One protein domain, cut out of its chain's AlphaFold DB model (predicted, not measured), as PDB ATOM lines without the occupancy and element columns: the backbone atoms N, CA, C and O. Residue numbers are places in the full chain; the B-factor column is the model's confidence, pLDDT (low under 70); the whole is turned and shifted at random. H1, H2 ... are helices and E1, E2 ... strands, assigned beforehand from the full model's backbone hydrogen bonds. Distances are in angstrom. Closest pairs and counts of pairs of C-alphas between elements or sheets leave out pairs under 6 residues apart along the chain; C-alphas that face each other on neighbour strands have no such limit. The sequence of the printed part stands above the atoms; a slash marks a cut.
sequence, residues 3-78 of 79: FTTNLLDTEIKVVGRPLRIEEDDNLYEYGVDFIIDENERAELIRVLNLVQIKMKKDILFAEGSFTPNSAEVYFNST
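AT A GLANCE: This is residues 3 to 78 of the 79 residues of an uncharacterized protein of Tissierellia bacterium (UniProt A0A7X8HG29). What does the model look like? It is a loose, flat meander of three strands whose long strand E2 bends sharply, with the hairpin of E1 and E2 on one arm and the longer hairpin of E2 and E3 on the other; the long helix H1 packs with its residues 40 to 51 on the sheet, mostly on E2 and E1, and the short helix H2 sits near the turn between E2 and E3. A stretch with no named element, residues 58 to 70, leads from H1 to H2. What is it made of? The printed part has 76 residues, with three named strands and two named helices in the order E1 E2 E3 H1 H2, a sheet in the order E1 - E2 - E3, all antiparallel, and a mixed class of helices and strands. The radius of gyration of the C-alphas is 14.3 A, and the spans are 37 by 33 by 17 A.

HOW THE PARTS SIT: How are the strands joined? E1, residues 3 to 7, and E2, residues 10 to 24, form an antiparallel hairpin, with N 5 and O 12 at 3.0 A and N 12 and O 5 at 2.8 A, within hydrogen-bond range. E2 and E3, residues 27 to 35, form another antiparallel hairpin, with N 22 and O 29 at 2.9 A and N 31 and O 20 at 2.9 A. E1 and E3 are apart. Where does the sheet turn? E2 bends by 94 degrees at residue 17, and its pairing is staggered: residues 10 to 14 pair with E1, residues 15 to 24 with E3. The sheet is only just strongly twisted, with C-alphas up to 4.4 A off its best plane. Where are the helices? H1, residues 38 to 57, is on the sheet at a height over the sheet of 7.0 A, only just over E2 with 3 of its C-alphas, and runs across the strands at 87 degrees to E2 on the local plane; its closest C-alphas to E1 are those of Val 47 and Leu 7, 7.4 A. H2, residues 71 to 77, only grazes the sheet with its residues 71 to 75; its closest C-alphas to E3 are those of Glu 72 and Leu 27, 7.6 A. In H1 and H2 every O i to N i+4 pair is within hydrogen-bond range.

IN THESE COORDINATES: Where do the strands run? E1 begins at C-alpha 3, (83.339, -9.479, 86.357), and measures 13.0 A; E2 measures 29.3 A and E3 24.8 A from first to last C-alpha. Where do the helices run? H1 measures 28.7 A from C-alpha 38, (82.520, 7.427, 91.657), to C-alpha 57. H2 measures 10.0 A and ends at C-alpha 77, (68.469, -28.571, 88.888).

THE WHOLE: How large is it? The two C-alphas farthest apart are those of Glu 38 and Ser 77, 38.7 A. Is the printed part continuous? It has no cut; the links E1 to E2, E2 to E3 and E3 to H1 are tight, and the link H1 to H2, 13 residues, is long. Where is confidence low? Residues 59 to 64 and residue 78 have a pLDDT under 70, and the mean of the printed part is 84.8.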
ATOM      1  N   PHE A   3      84.592  -8.779  86.113       88.31
ATOM      2  CA  PHE A   3      83.339  -9.479  86.357       88.31
ATOM      3  C   PHE A   3      82.254  -8.850  85.493       88.31
ATOM      4  O   PHE A   3      82.232  -7.634  85.284       88.31
ATOM      5  N   THR A   4      81.362  -9.678  84.963       88.94
ATOM      6  CA  THR A   4      80.253  -9.227  84.125       88.94
ATOM      7  C   THR A   4      78.976  -9.903  84.586       88.94
ATOM      8  O   THR A   4      78.969 -11.104  84.842       88.94
ATOM      9  N   THR A   5      77.913  -9.123  84.725       84.56
ATOM     10  CA  THR A   5      76.586  -9.609  85.107       84.56
ATOM     11  C   THR A   5      75.509  -8.803  84.393       84.56
ATOM     12  O   THR A   5      75.771  -7.690  83.945       84.56
ATOM     13  N   ASN A   6      74.301  -9.350  84.291       85.44
ATOM     14  CA  ASN A   6      73.155  -8.663  83.704       85.44
ATOM     15  C   ASN A   6      72.095  -8.423  84.777       85.44
ATOM     16  O   ASN A   6      71.588  -9.369  85.381       85.44
ATOM     17  N   LEU A   7      71.736  -7.159  84.988       84.25
ATOM     18  CA  LEU A   7      70.663  -6.745  85.889       84.25
ATOM     19  C   LEU A   7      69.691  -5.852  85.121       84.25
ATOM     20  O   LEU A   7      70.116  -4.836  84.582       84.25
ATOM     21  N   LEU A   8      68.396  -6.192  85.096       82.62
ATOM     22  CA  LEU A   8      67.366  -5.389  84.412       82.62
ATOM     23  C   LEU A   8      67.739  -5.032  82.960       82.62
ATOM     24  O   LEU A   8      67.723  -3.860  82.583       82.62
ATOM     25  N   ASP A   9      68.163  -6.033  82.185       78.81
ATOM     26  CA  ASP A   9      68.644  -5.884  80.799       78.81
ATOM     27  C   ASP A   9      69.838  -4.923  80.630       78.81
ATOM     28  O   ASP A   9      70.173  -4.509  79.521       78.81
ATOM     29  N   THR A  10      70.505  -4.574  81.731       83.00
ATOM     30  CA  THR A  10      71.721  -3.764  81.747       83.00
ATOM     31  C   THR A  10      72.913  -4.662  82.033       83.00
ATOM     32  O   THR A  10      72.991  -5.287  83.095       83.00
ATOM     33  N   GLU A  11      73.859  -4.706  81.097       88.56
ATOM     34  CA  GLU A  11      75.149  -5.352  81.320       88.56
ATOM     35  C   GLU A  11      76.002  -4.473  82.237       88.56
ATOM     36  O   GLU A  11      76.281  -3.311  81.944       88.56
ATOM     37  N   ILE A  12      76.424  -5.044  83.357       87.00
ATOM     38  CA  ILE A  12      77.293  -4.408  84.336       87.00
ATOM     39  C   ILE A  12      78.654  -5.074  84.251       87.00
ATOM     40  O   ILE A  12      78.774  -6.294  84.382       87.00
ATOM     41  N   LYS A  13      79.687  -4.253  84.073       90.25
ATOM     42  CA  LYS A  13      81.087  -4.670  84.058       90.25
ATOM     43  C   LYS A  13      81.805  -3.994  85.206       90.25
ATOM     44  O   LYS A  13      81.824  -2.774  85.277       90.25
ATOM     45  N   VAL A  14      82.393  -4.787  86.091       89.06
ATOM     46  CA  VAL A  14      83.136  -4.273  87.244       89.06
ATOM     47  C   VAL A  14      84.480  -4.963  87.338       89.06
ATOM     48  O   VAL A  14      84.592  -6.187  87.227       89.06
ATOM     49  N   VAL A  15      85.530  -4.175  87.532       92.81
ATOM     50  CA  VAL A  15      86.830  -4.722  87.898       92.81
ATOM     51  C   VAL A  15      86.799  -5.003  89.393       92.81
ATOM     52  O   VAL A  15      86.317  -4.197  90.178       92.81
ATOM     53  N   GLY A  16      87.313  -6.153  89.807       92.50
ATOM     54  CA  GLY A  16      87.388  -6.490  91.219       92.50
ATOM     55  C   GLY A  16      88.478  -7.493  91.540       92.50
ATOM     56  O   GLY A  16      89.141  -8.055  90.656       92.50
ATOM     57  N   ARG A  17      88.652  -7.729  92.834       93.12
ATOM     58  CA  ARG A  17      89.518  -8.772  93.381       93.12
ATOM     59  C   ARG A  17      88.702  -9.673  94.313       93.12
ATOM     60  O   ARG A  17      87.937  -9.142  95.117       93.12
ATOM     61  N   PRO A  18      88.842 -11.005  94.228       89.88
ATOM     62  CA  PRO A  18      88.280 -11.891  95.238       89.88
ATOM     63  C   PRO A  18      88.856 -11.533  96.614       89.88
ATOM     64  O   PRO A  18      90.073 -11.439  96.772       89.88
ATOM     65  N   LEU A  19      87.980 -11.292  97.581       90.56
ATOM     66  CA  LEU A  19      88.313 -10.998  98.975       90.56
ATOM     67  C   LEU A  19      88.020 -12.199  99.877       90.56
ATOM     68  O   LEU A  19      88.746 -12.446 100.836       90.56
ATOM     69  N   ARG A  20      86.957 -12.941  99.560       88.19
ATOM     70  CA  ARG A  20      86.481 -14.092 100.323       88.19
ATOM     71  C   ARG A  20      86.205 -15.241  99.372       88.19
ATOM     72  O   ARG A  20      85.662 -15.011  98.295       88.19
ATOM     73  N   ILE A  21      86.590 -16.440  99.780       85.12
ATOM     74  CA  ILE A  21      86.252 -17.687  99.105       85.12
ATOM     75  C   ILE A  21      85.722 -18.605 100.196       85.12
ATOM     76  O   ILE A  21      86.463 -18.931 101.123       85.12
ATOM     77  N   GLU A  22      84.448 -18.950 100.118       87.94
ATOM     78  CA  GLU A  22      83.807 -19.919 101.003       87.94
ATOM     79  C   GLU A  22      83.356 -21.112 100.167       87.94
ATOM     80  O   GLU A  22      82.978 -20.950  99.011       87.94
ATOM     81  N   GLU A  23      83.467 -22.308 100.732       84.94
ATOM     82  CA  GLU A  23      82.963 -23.534 100.122       84.94
ATOM     83  C   GLU A  23      81.759 -23.997 100.938       84.94
ATOM     84  O   GLU A  23      81.874 -24.166 102.153       84.94
ATOM     85  N   ASP A  24      80.621 -24.171 100.273       78.94
ATOM     86  CA  ASP A  24      79.372 -24.650 100.861       78.94
ATOM     87  C   ASP A  24      78.742 -25.673  99.911       78.94
ATOM     88  O   ASP A  24      78.506 -25.367  98.744       78.94
ATOM     89  N   ASP A  25      78.551 -26.909 100.376       77.75
ATOM     90  CA  ASP A  25      77.966 -28.018  99.607       77.75
ATOM     91  C   ASP A  25      78.491 -28.165  98.155       77.75
ATOM     92  O   ASP A  25      77.734 -28.317  97.196       77.75
ATOM     93  N   ASN A  26      79.822 -28.169  97.987       82.69
ATOM     94  CA  ASN A  26      80.546 -28.220  96.698       82.69
ATOM     95  C   ASN A  26      80.371 -26.985  95.790       82.69
ATOM     96  O   ASN A  26      80.745 -27.022  94.614       82.69
ATOM     97  N   LEU A  27      79.832 -25.885  96.314       86.25
ATOM     98  CA  LEU A  27      79.783 -24.593  95.644       86.25
ATOM     99  C   LEU A  27      80.818 -23.650  96.248       86.25
ATOM    100  O   LEU A  27      80.979 -23.569  97.462       86.25
ATOM    101  N   TYR A  28      81.497 -22.900  95.382       85.44
ATOM    102  CA  TYR A  28      82.392 -21.832  95.804       85.44
ATOM    103  C   TYR A  28      81.667 -20.489  95.758       85.44
ATOM    104  O   TYR A  28      81.287 -20.011  94.685       85.44
ATOM    105  N   GLU A  29      81.521 -19.853  96.916       86.81
ATOM    106  CA  GLU A  29      81.058 -18.480  97.034       86.81
ATOM    107  C   GLU A  29      82.250 -17.520  97.047       86.81
ATOM    108  O   GLU A  29      83.157 -17.618  97.877       86.81
ATOM    109  N   TYR A  30      82.227 -16.544  96.140       87.06
ATOM    110  CA  TYR A  30      83.254 -15.516  96.045       87.06
ATOM    111  C   TYR A  30      82.705 -14.164  96.500       87.06
ATOM    112  O   TYR A  30      81.850 -13.573  95.843       87.06
ATOM    113  N   GLY A  31      83.262 -13.622  97.580       89.62
ATOM    114  CA  GLY A  31      83.120 -12.204  97.898       89.62
ATOM    115  C   GLY A  31      84.106 -11.401  97.059       89.62
ATOM    116  O   GLY A  31      85.299 -11.704  97.072       89.62
ATOM    117  N   VAL A  32      83.642 -10.382  96.338       90.38
ATOM    118  CA  VAL A  32      84.485  -9.560  95.458       90.38
ATOM    119  C   VAL A  32      84.531  -8.122  95.965       90.38
ATOM    120  O   VAL A  32      83.498  -7.503  96.195       90.38
ATOM    121  N   ASP A  33      85.741  -7.584  96.106       92.81
ATOM    122  CA  ASP A  33      85.990  -6.165  96.358       92.81
ATOM    123  C   ASP A  33      86.130  -5.441  95.012       92.81
ATOM    124  O   ASP A  33      87.031  -5.753  94.220       92.81
ATOM    125  N   PHE A  34      85.194  -4.537  94.719       92.62
ATOM    126  CA  PHE A  34      85.132  -3.828  93.444       92.62
ATOM    127  C   PHE A  34      86.085  -2.633  93.424       92.62
ATOM    128  O   PHE A  34      86.128  -1.816  94.339       92.62
ATOM    129  N   ILE A  35      86.823  -2.520  92.328       94.19
ATOM    130  CA  ILE A  35      87.683  -1.394  91.993       94.19
ATOM    131  C   ILE A  35      86.906  -0.566  90.972       94.19
ATOM    132  O   ILE A  35      86.921  -0.889  89.785       94.19
ATOM    133  N   ILE A  36      86.184   0.441  91.457       92.31
ATOM    134  CA  ILE A  36      85.288   1.289  90.661       92.31
ATOM    135  C   ILE A  36      85.497   2.764  91.002       92.31
ATOM    136  O   ILE A  36      85.854   3.092  92.138       92.31
ATOM    137  N   ASP A  37      85.273   3.646  90.032       93.69
ATOM    138  CA  ASP A  37      85.241   5.090  90.261       93.69
ATOM    139  C   ASP A  37      83.868   5.579  90.770       93.69
ATOM    140  O   ASP A  37      82.917   4.808  90.918       93.69
ATOM    141  N   GLU A  38      83.759   6.869  91.096       93.38
ATOM    142  CA  GLU A  38      82.520   7.427  91.657       93.38
ATOM    143  C   GLU A  38      81.355   7.433  90.654       93.38
ATOM    144  O   GLU A  38      80.203   7.264  91.057       93.38
ATOM    145  N   ASN A  39      81.628   7.594  89.356       91.38
ATOM    146  CA  ASN A  39      80.590   7.563  88.328       91.38
ATOM    147  C   ASN A  39      80.067   6.134  88.157       91.38
ATOM    148  O   ASN A  39      78.857   5.914  88.215       91.38
ATOM    149  N   GLU A  40      80.971   5.159  88.038       89.94
ATOM    150  CA  GLU A  40      80.640   3.730  87.968       89.94
ATOM    151  C   GLU A  40      79.864   3.281  89.215       89.94
ATOM    152  O   GLU A  40      78.848   2.583  89.128       89.94
ATOM    153  N   ARG A  41      80.289   3.741  90.398       92.00
ATOM    154  CA  ARG A  41      79.595   3.502  91.665       92.00
ATOM    155  C   ARG A  41      78.184   4.086  91.662       92.00
ATOM    156  O   ARG A  41      77.248   3.403  92.084       92.00
ATOM    157  N   ALA A  42      78.013   5.326  91.211       93.06
ATOM    158  CA  ALA A  42      76.705   5.971  91.151       93.06
ATOM    159  C   ALA A  42      75.752   5.239  90.190       93.06
ATOM    160  O   ALA A  42      74.578   5.036  90.519       93.06
ATOM    161  N   GLU A  43      76.253   4.790  89.038       90.00
ATOM    162  CA  GLU A  43      75.483   3.998  88.078       90.00
ATOM    163  C   GLU A  43      75.058   2.647  88.658       90.00
ATOM    164  O   GLU A  43      73.873   2.299  88.588       90.00
ATOM    165  N   LEU A  44      75.979   1.926  89.304       90.38
ATOM    166  CA  LEU A  44      75.683   0.652  89.955       90.38
ATOM    167  C   LEU A  44      74.620   0.815  91.051       90.38
ATOM    168  O   LEU A  44      73.637   0.074  91.076       90.38
ATOM    169  N   ILE A  45      74.763   1.823  91.920       92.69
ATOM    170  CA  ILE A  45      73.773   2.134  92.965       92.69
ATOM    171  C   ILE A  45      72.402   2.422  92.344       92.69
ATOM    172  O   ILE A  45      71.382   1.945  92.848       92.69
ATOM    173  N   ARG A  46      72.354   3.174  91.238       92.69
ATOM    174  CA  ARG A  46      71.100   3.471  90.537       92.69
ATOM    175  C   ARG A  46      70.418   2.192  90.047       92.69
ATOM    176  O   ARG A  46      69.218   2.041  90.268       92.69
ATOM    177  N   VAL A  47      71.160   1.275  89.420       90.00
ATOM    178  CA  VAL A  47      70.603  -0.001  88.934       90.00
ATOM    179  C   VAL A  47      70.108  -0.863  90.096       90.00
ATOM    180  O   VAL A  47      68.973  -1.338  90.062       90.00
ATOM    181  N   LEU A  48      70.894  -0.996  91.168       90.12
ATOM    182  CA  LEU A  48      70.503  -1.765  92.358       90.12
ATOM    183  C   LEU A  48      69.240  -1.206  93.029       90.12
ATOM    184  O   LEU A  48      68.375  -1.970  93.461       90.12
ATOM    185  N   ASN A  49      69.085   0.119  93.081       92.06
ATOM    186  CA  ASN A  49      67.872   0.744  93.609       92.06
ATOM    187  C   ASN A  49      66.636   0.414  92.757       92.06
ATOM    188  O   ASN A  49      65.567   0.143  93.305       92.06
ATOM    189  N   LEU A  50      66.774   0.395  91.428       89.25
ATOM    190  CA  LEU A  50      65.685   0.008  90.527       89.25
ATOM    191  C   LEU A  50      65.286  -1.458  90.716       89.25
ATOM    192  O   LEU A  50      64.089  -1.744  90.784       89.25
ATOM    193  N   VAL A  51      66.262  -2.361  90.867       86.31
ATOM    194  CA  VAL A  51      66.013  -3.777  91.196       86.31
ATOM    195  C   VAL A  51      65.188  -3.878  92.479       86.31
ATOM    196  O   VAL A  51      64.121  -4.485  92.473       86.31
ATOM    197  N   GLN A  52      65.610  -3.211  93.558       87.81
ATOM    198  CA  GLN A  52      64.893  -3.250  94.839       87.81
ATOM    199  C   GLN A  52      63.455  -2.727  94.742       87.81
ATOM    200  O   GLN A  52      62.547  -3.301  95.344       87.81
ATOM    201  N   ILE A  53      63.226  -1.633  94.007       88.56
ATOM    202  CA  ILE A  53      61.878  -1.081  93.805       88.56
ATOM    203  C   ILE A  53      60.995  -2.090  93.067       88.56
ATOM    204  O   ILE A  53      59.843  -2.293  93.455       88.56
ATOM    205  N   LYS A  54      61.524  -2.733  92.021       84.81
ATOM    206  CA  LYS A  54      60.766  -3.705  91.232       84.81
ATOM    207  C   LYS A  54      60.476  -4.983  92.017       84.81
ATOM    208  O   LYS A  54      59.319  -5.385  92.049       84.81
ATOM    209  N   MET A  55      61.448  -5.529  92.746       83.06
ATOM    210  CA  MET A  55      61.237  -6.689  93.629       83.06
ATOM    211  C   MET A  55      60.196  -6.420  94.726       83.06
ATOM    212  O   MET A  55      59.428  -7.302  95.091       83.06
ATOM    213  N   LYS A  56      60.128  -5.189  95.256       84.62
ATOM    214  CA  LYS A  56      59.079  -4.805  96.219       84.62
ATOM    215  C   LYS A  56      57.687  -4.743  95.591       84.62
ATOM    216  O   LYS A  56      56.699  -4.915  96.299       84.62
ATOM    217  N   LYS A  57      57.604  -4.427  94.297       82.12
ATOM    218  CA  LYS A  57      56.342  -4.297  93.562       82.12
ATOM    219  C   LYS A  57      55.833  -5.647  93.050       82.12
ATOM    220  O   LYS A  57      54.621  -5.833  92.987       82.12
ATOM    221  N   ASP A  58      56.737  -6.554  92.698       75.94
ATOM    222  CA  ASP A  58      56.430  -7.885  92.186       75.94
ATOM    223  C   ASP A  58      57.369  -8.927  92.813       75.94
ATOM    224  O   ASP A  58      58.570  -8.936  92.550       75.94
ATOM    225  N   ILE A  59      56.813  -9.808  93.649       64.56
ATOM    226  CA  ILE A  59      57.562 -10.880  94.328       64.56
ATOM    227  C   ILE A  59      58.056 -11.937  93.326       64.56
ATOM    228  O   ILE A  59      59.042 -12.617  93.597       64.56
ATOM    229  N   LEU A  60      57.409 -12.061  92.160       66.19
ATOM    230  CA  LEU A  60      57.771 -13.009  91.102       66.19
ATOM    231  C   LEU A  60      58.729 -12.408  90.066       66.19
ATOM    232  O   LEU A  60      58.871 -12.974  88.987       66.19
ATOM    233  N   PHE A  61      59.362 -11.276  90.396       66.75
ATOM    234  CA  PHE A  61      60.303 -10.516  89.575       66.75
ATOM    235  C   PHE A  61      61.109 -11.389  88.593       66.75
ATOM    236  O   PHE A  61      62.113 -12.002  88.949       66.75
ATOM    237  N   ALA A  62      60.641 -11.427  87.342       64.94
ATOM    238  CA  ALA A  62      61.201 -12.243  86.262       64.94
ATOM    239  C   ALA A  62      62.110 -11.434  85.319       64.94
ATOM    240  O   ALA A  62      62.563 -11.940  84.294       64.94
ATOM    241  N   GLU A  63      62.346 -10.159  85.632       66.44
ATOM    242  CA  GLU A  63      63.180  -9.273  84.826       66.44
ATOM    243  C   GLU A  63      64.649  -9.382  85.267       66.44
ATOM    244  O   GLU A  63      65.049  -8.883  86.319       66.44
ATOM    245  N   GLY A  64      65.475 -10.022  84.441       66.00
ATOM    246  CA  GLY A  64      66.900 -10.240  84.700       66.00
ATOM    247  C   GLY A  64      67.239 -11.681  85.090       66.00
ATOM    248  O   GLY A  64      66.395 -12.572  85.075       66.00
ATOM    249  N   SER A  65      68.506 -11.927  85.421       74.62
ATOM    250  CA  SER A  65      69.023 -13.271  85.720       74.62
ATOM    251  C   SER A  65      68.936 -13.601  87.212       74.62
ATOM    252  O   SER A  65      69.950 -13.829  87.867       74.62
ATOM    253  N   PHE A  66      67.718 -13.600  87.755       79.06
ATOM    254  CA  PHE A  66      67.448 -13.943  89.151       79.06
ATOM    255  C   PHE A  66      66.761 -15.303  89.267       79.06
ATOM    256  O   PHE A  66      66.007 -15.716  88.389       79.06
ATOM    257  N   THR A  67      66.995 -15.984  90.386       79.44
ATOM    258  CA  THR A  67      66.293 -17.213  90.760       79.44
ATOM    259  C   THR A  67      65.734 -17.055  92.175       79.44
ATOM    260  O   THR A  67      66.436 -16.526  93.039       79.44
ATOM    261  N   PRO A  68      64.484 -17.481  92.442       77.94
ATOM    262  CA  PRO A  68      63.946 -17.519  93.801       77.94
ATOM    263  C   PRO A  68      64.499 -18.700  94.616       77.94
ATOM    264  O   PRO A  68      64.287 -18.767  95.825       77.94
ATOM    265  N   ASN A  69      65.171 -19.650  93.959       84.06
ATOM    266  CA  ASN A  69      65.736 -20.836  94.588       84.06
ATOM    267  C   ASN A  69      67.079 -20.518  95.261       84.06
ATOM    268  O   ASN A  69      67.786 -19.600  94.843       84.06
ATOM    269  N   SER A  70      67.464 -21.315  96.261       84.25
ATOM    270  CA  SER A  70      68.830 -21.278  96.797       84.25
ATOM    271  C   SER A  70      69.854 -21.668  95.722       84.25
ATOM    272  O   SER A  70      69.509 -22.299  94.716       84.25
ATOM    273  N   ALA A  71      71.123 -21.307  95.942       84.19
ATOM    274  CA  ALA A  71      72.213 -21.651  95.030       84.19
ATOM    275  C   ALA A  71      72.295 -23.169  94.799       84.19
ATOM    276  O   ALA A  71      72.305 -23.608  93.652       84.19
ATOM    277  N   GLU A  72      72.244 -23.961  95.873       83.94
ATOM    278  CA  GLU A  72      72.239 -25.428  95.823       83.94
ATOM    279  C   GLU A  72      71.135 -25.969  94.899       83.94
ATOM    280  O   GLU A  72      71.405 -26.727  93.968       83.94
ATOM    281  N   VAL A  73      69.886 -25.529  95.097       86.31
ATOM    282  CA  VAL A  73      68.741 -25.988  94.293       86.31
ATOM    283  C   VAL A  73      68.898 -25.582  92.827       86.31
ATOM    284  O   VAL A  73      68.600 -26.369  91.927       86.31
ATOM    285  N   TYR A  74      69.372 -24.364  92.560       86.94
ATOM    286  CA  TYR A  74      69.600 -23.885  91.198       86.94
ATOM    287  C   TYR A  74      70.671 -24.714  90.467       86.94
ATOM    288  O   TYR A  74      70.416 -25.215  89.372       86.94
ATOM    289  N   PHE A  75      71.839 -24.926  91.076       85.06
ATOM    290  CA  PHE A  75      72.924 -25.673  90.432       85.06
ATOM    291  C   PHE A  75      72.630 -27.177  90.324       85.06
ATOM    292  O   PHE A  75      72.953 -27.778  89.298       85.06
ATOM    293  N   ASN A  76      71.920 -27.770  91.290       83.62
ATOM    294  CA  ASN A  76      71.504 -29.176  91.216       83.62
ATOM    295  C   ASN A  76      70.382 -29.430  90.197       83.62
ATOM    296  O   ASN A  76      70.278 -30.534  89.677       83.62
ATOM    297  N   SER A  77      69.536 -28.437  89.899       76.75
ATOM    298  CA  SER A  77      68.469 -28.571  88.888       76.75
ATOM    299  C   SER A  77      68.934 -28.321  87.451       76.75
ATOM    300  O   SER A  77      68.192 -28.608  86.512       76.75
ATOM    301  N   THR A  78      70.150 -27.797  87.276       60.91
ATOM    302  CA  THR A  78      70.741 -27.473  85.966       60.91
ATOM    303  C   THR A  78      71.870 -28.445  85.573       60.91
ATOM    304  O   THR A  78      72.490 -28.271  84.524       60.91
TER     305      THR A  78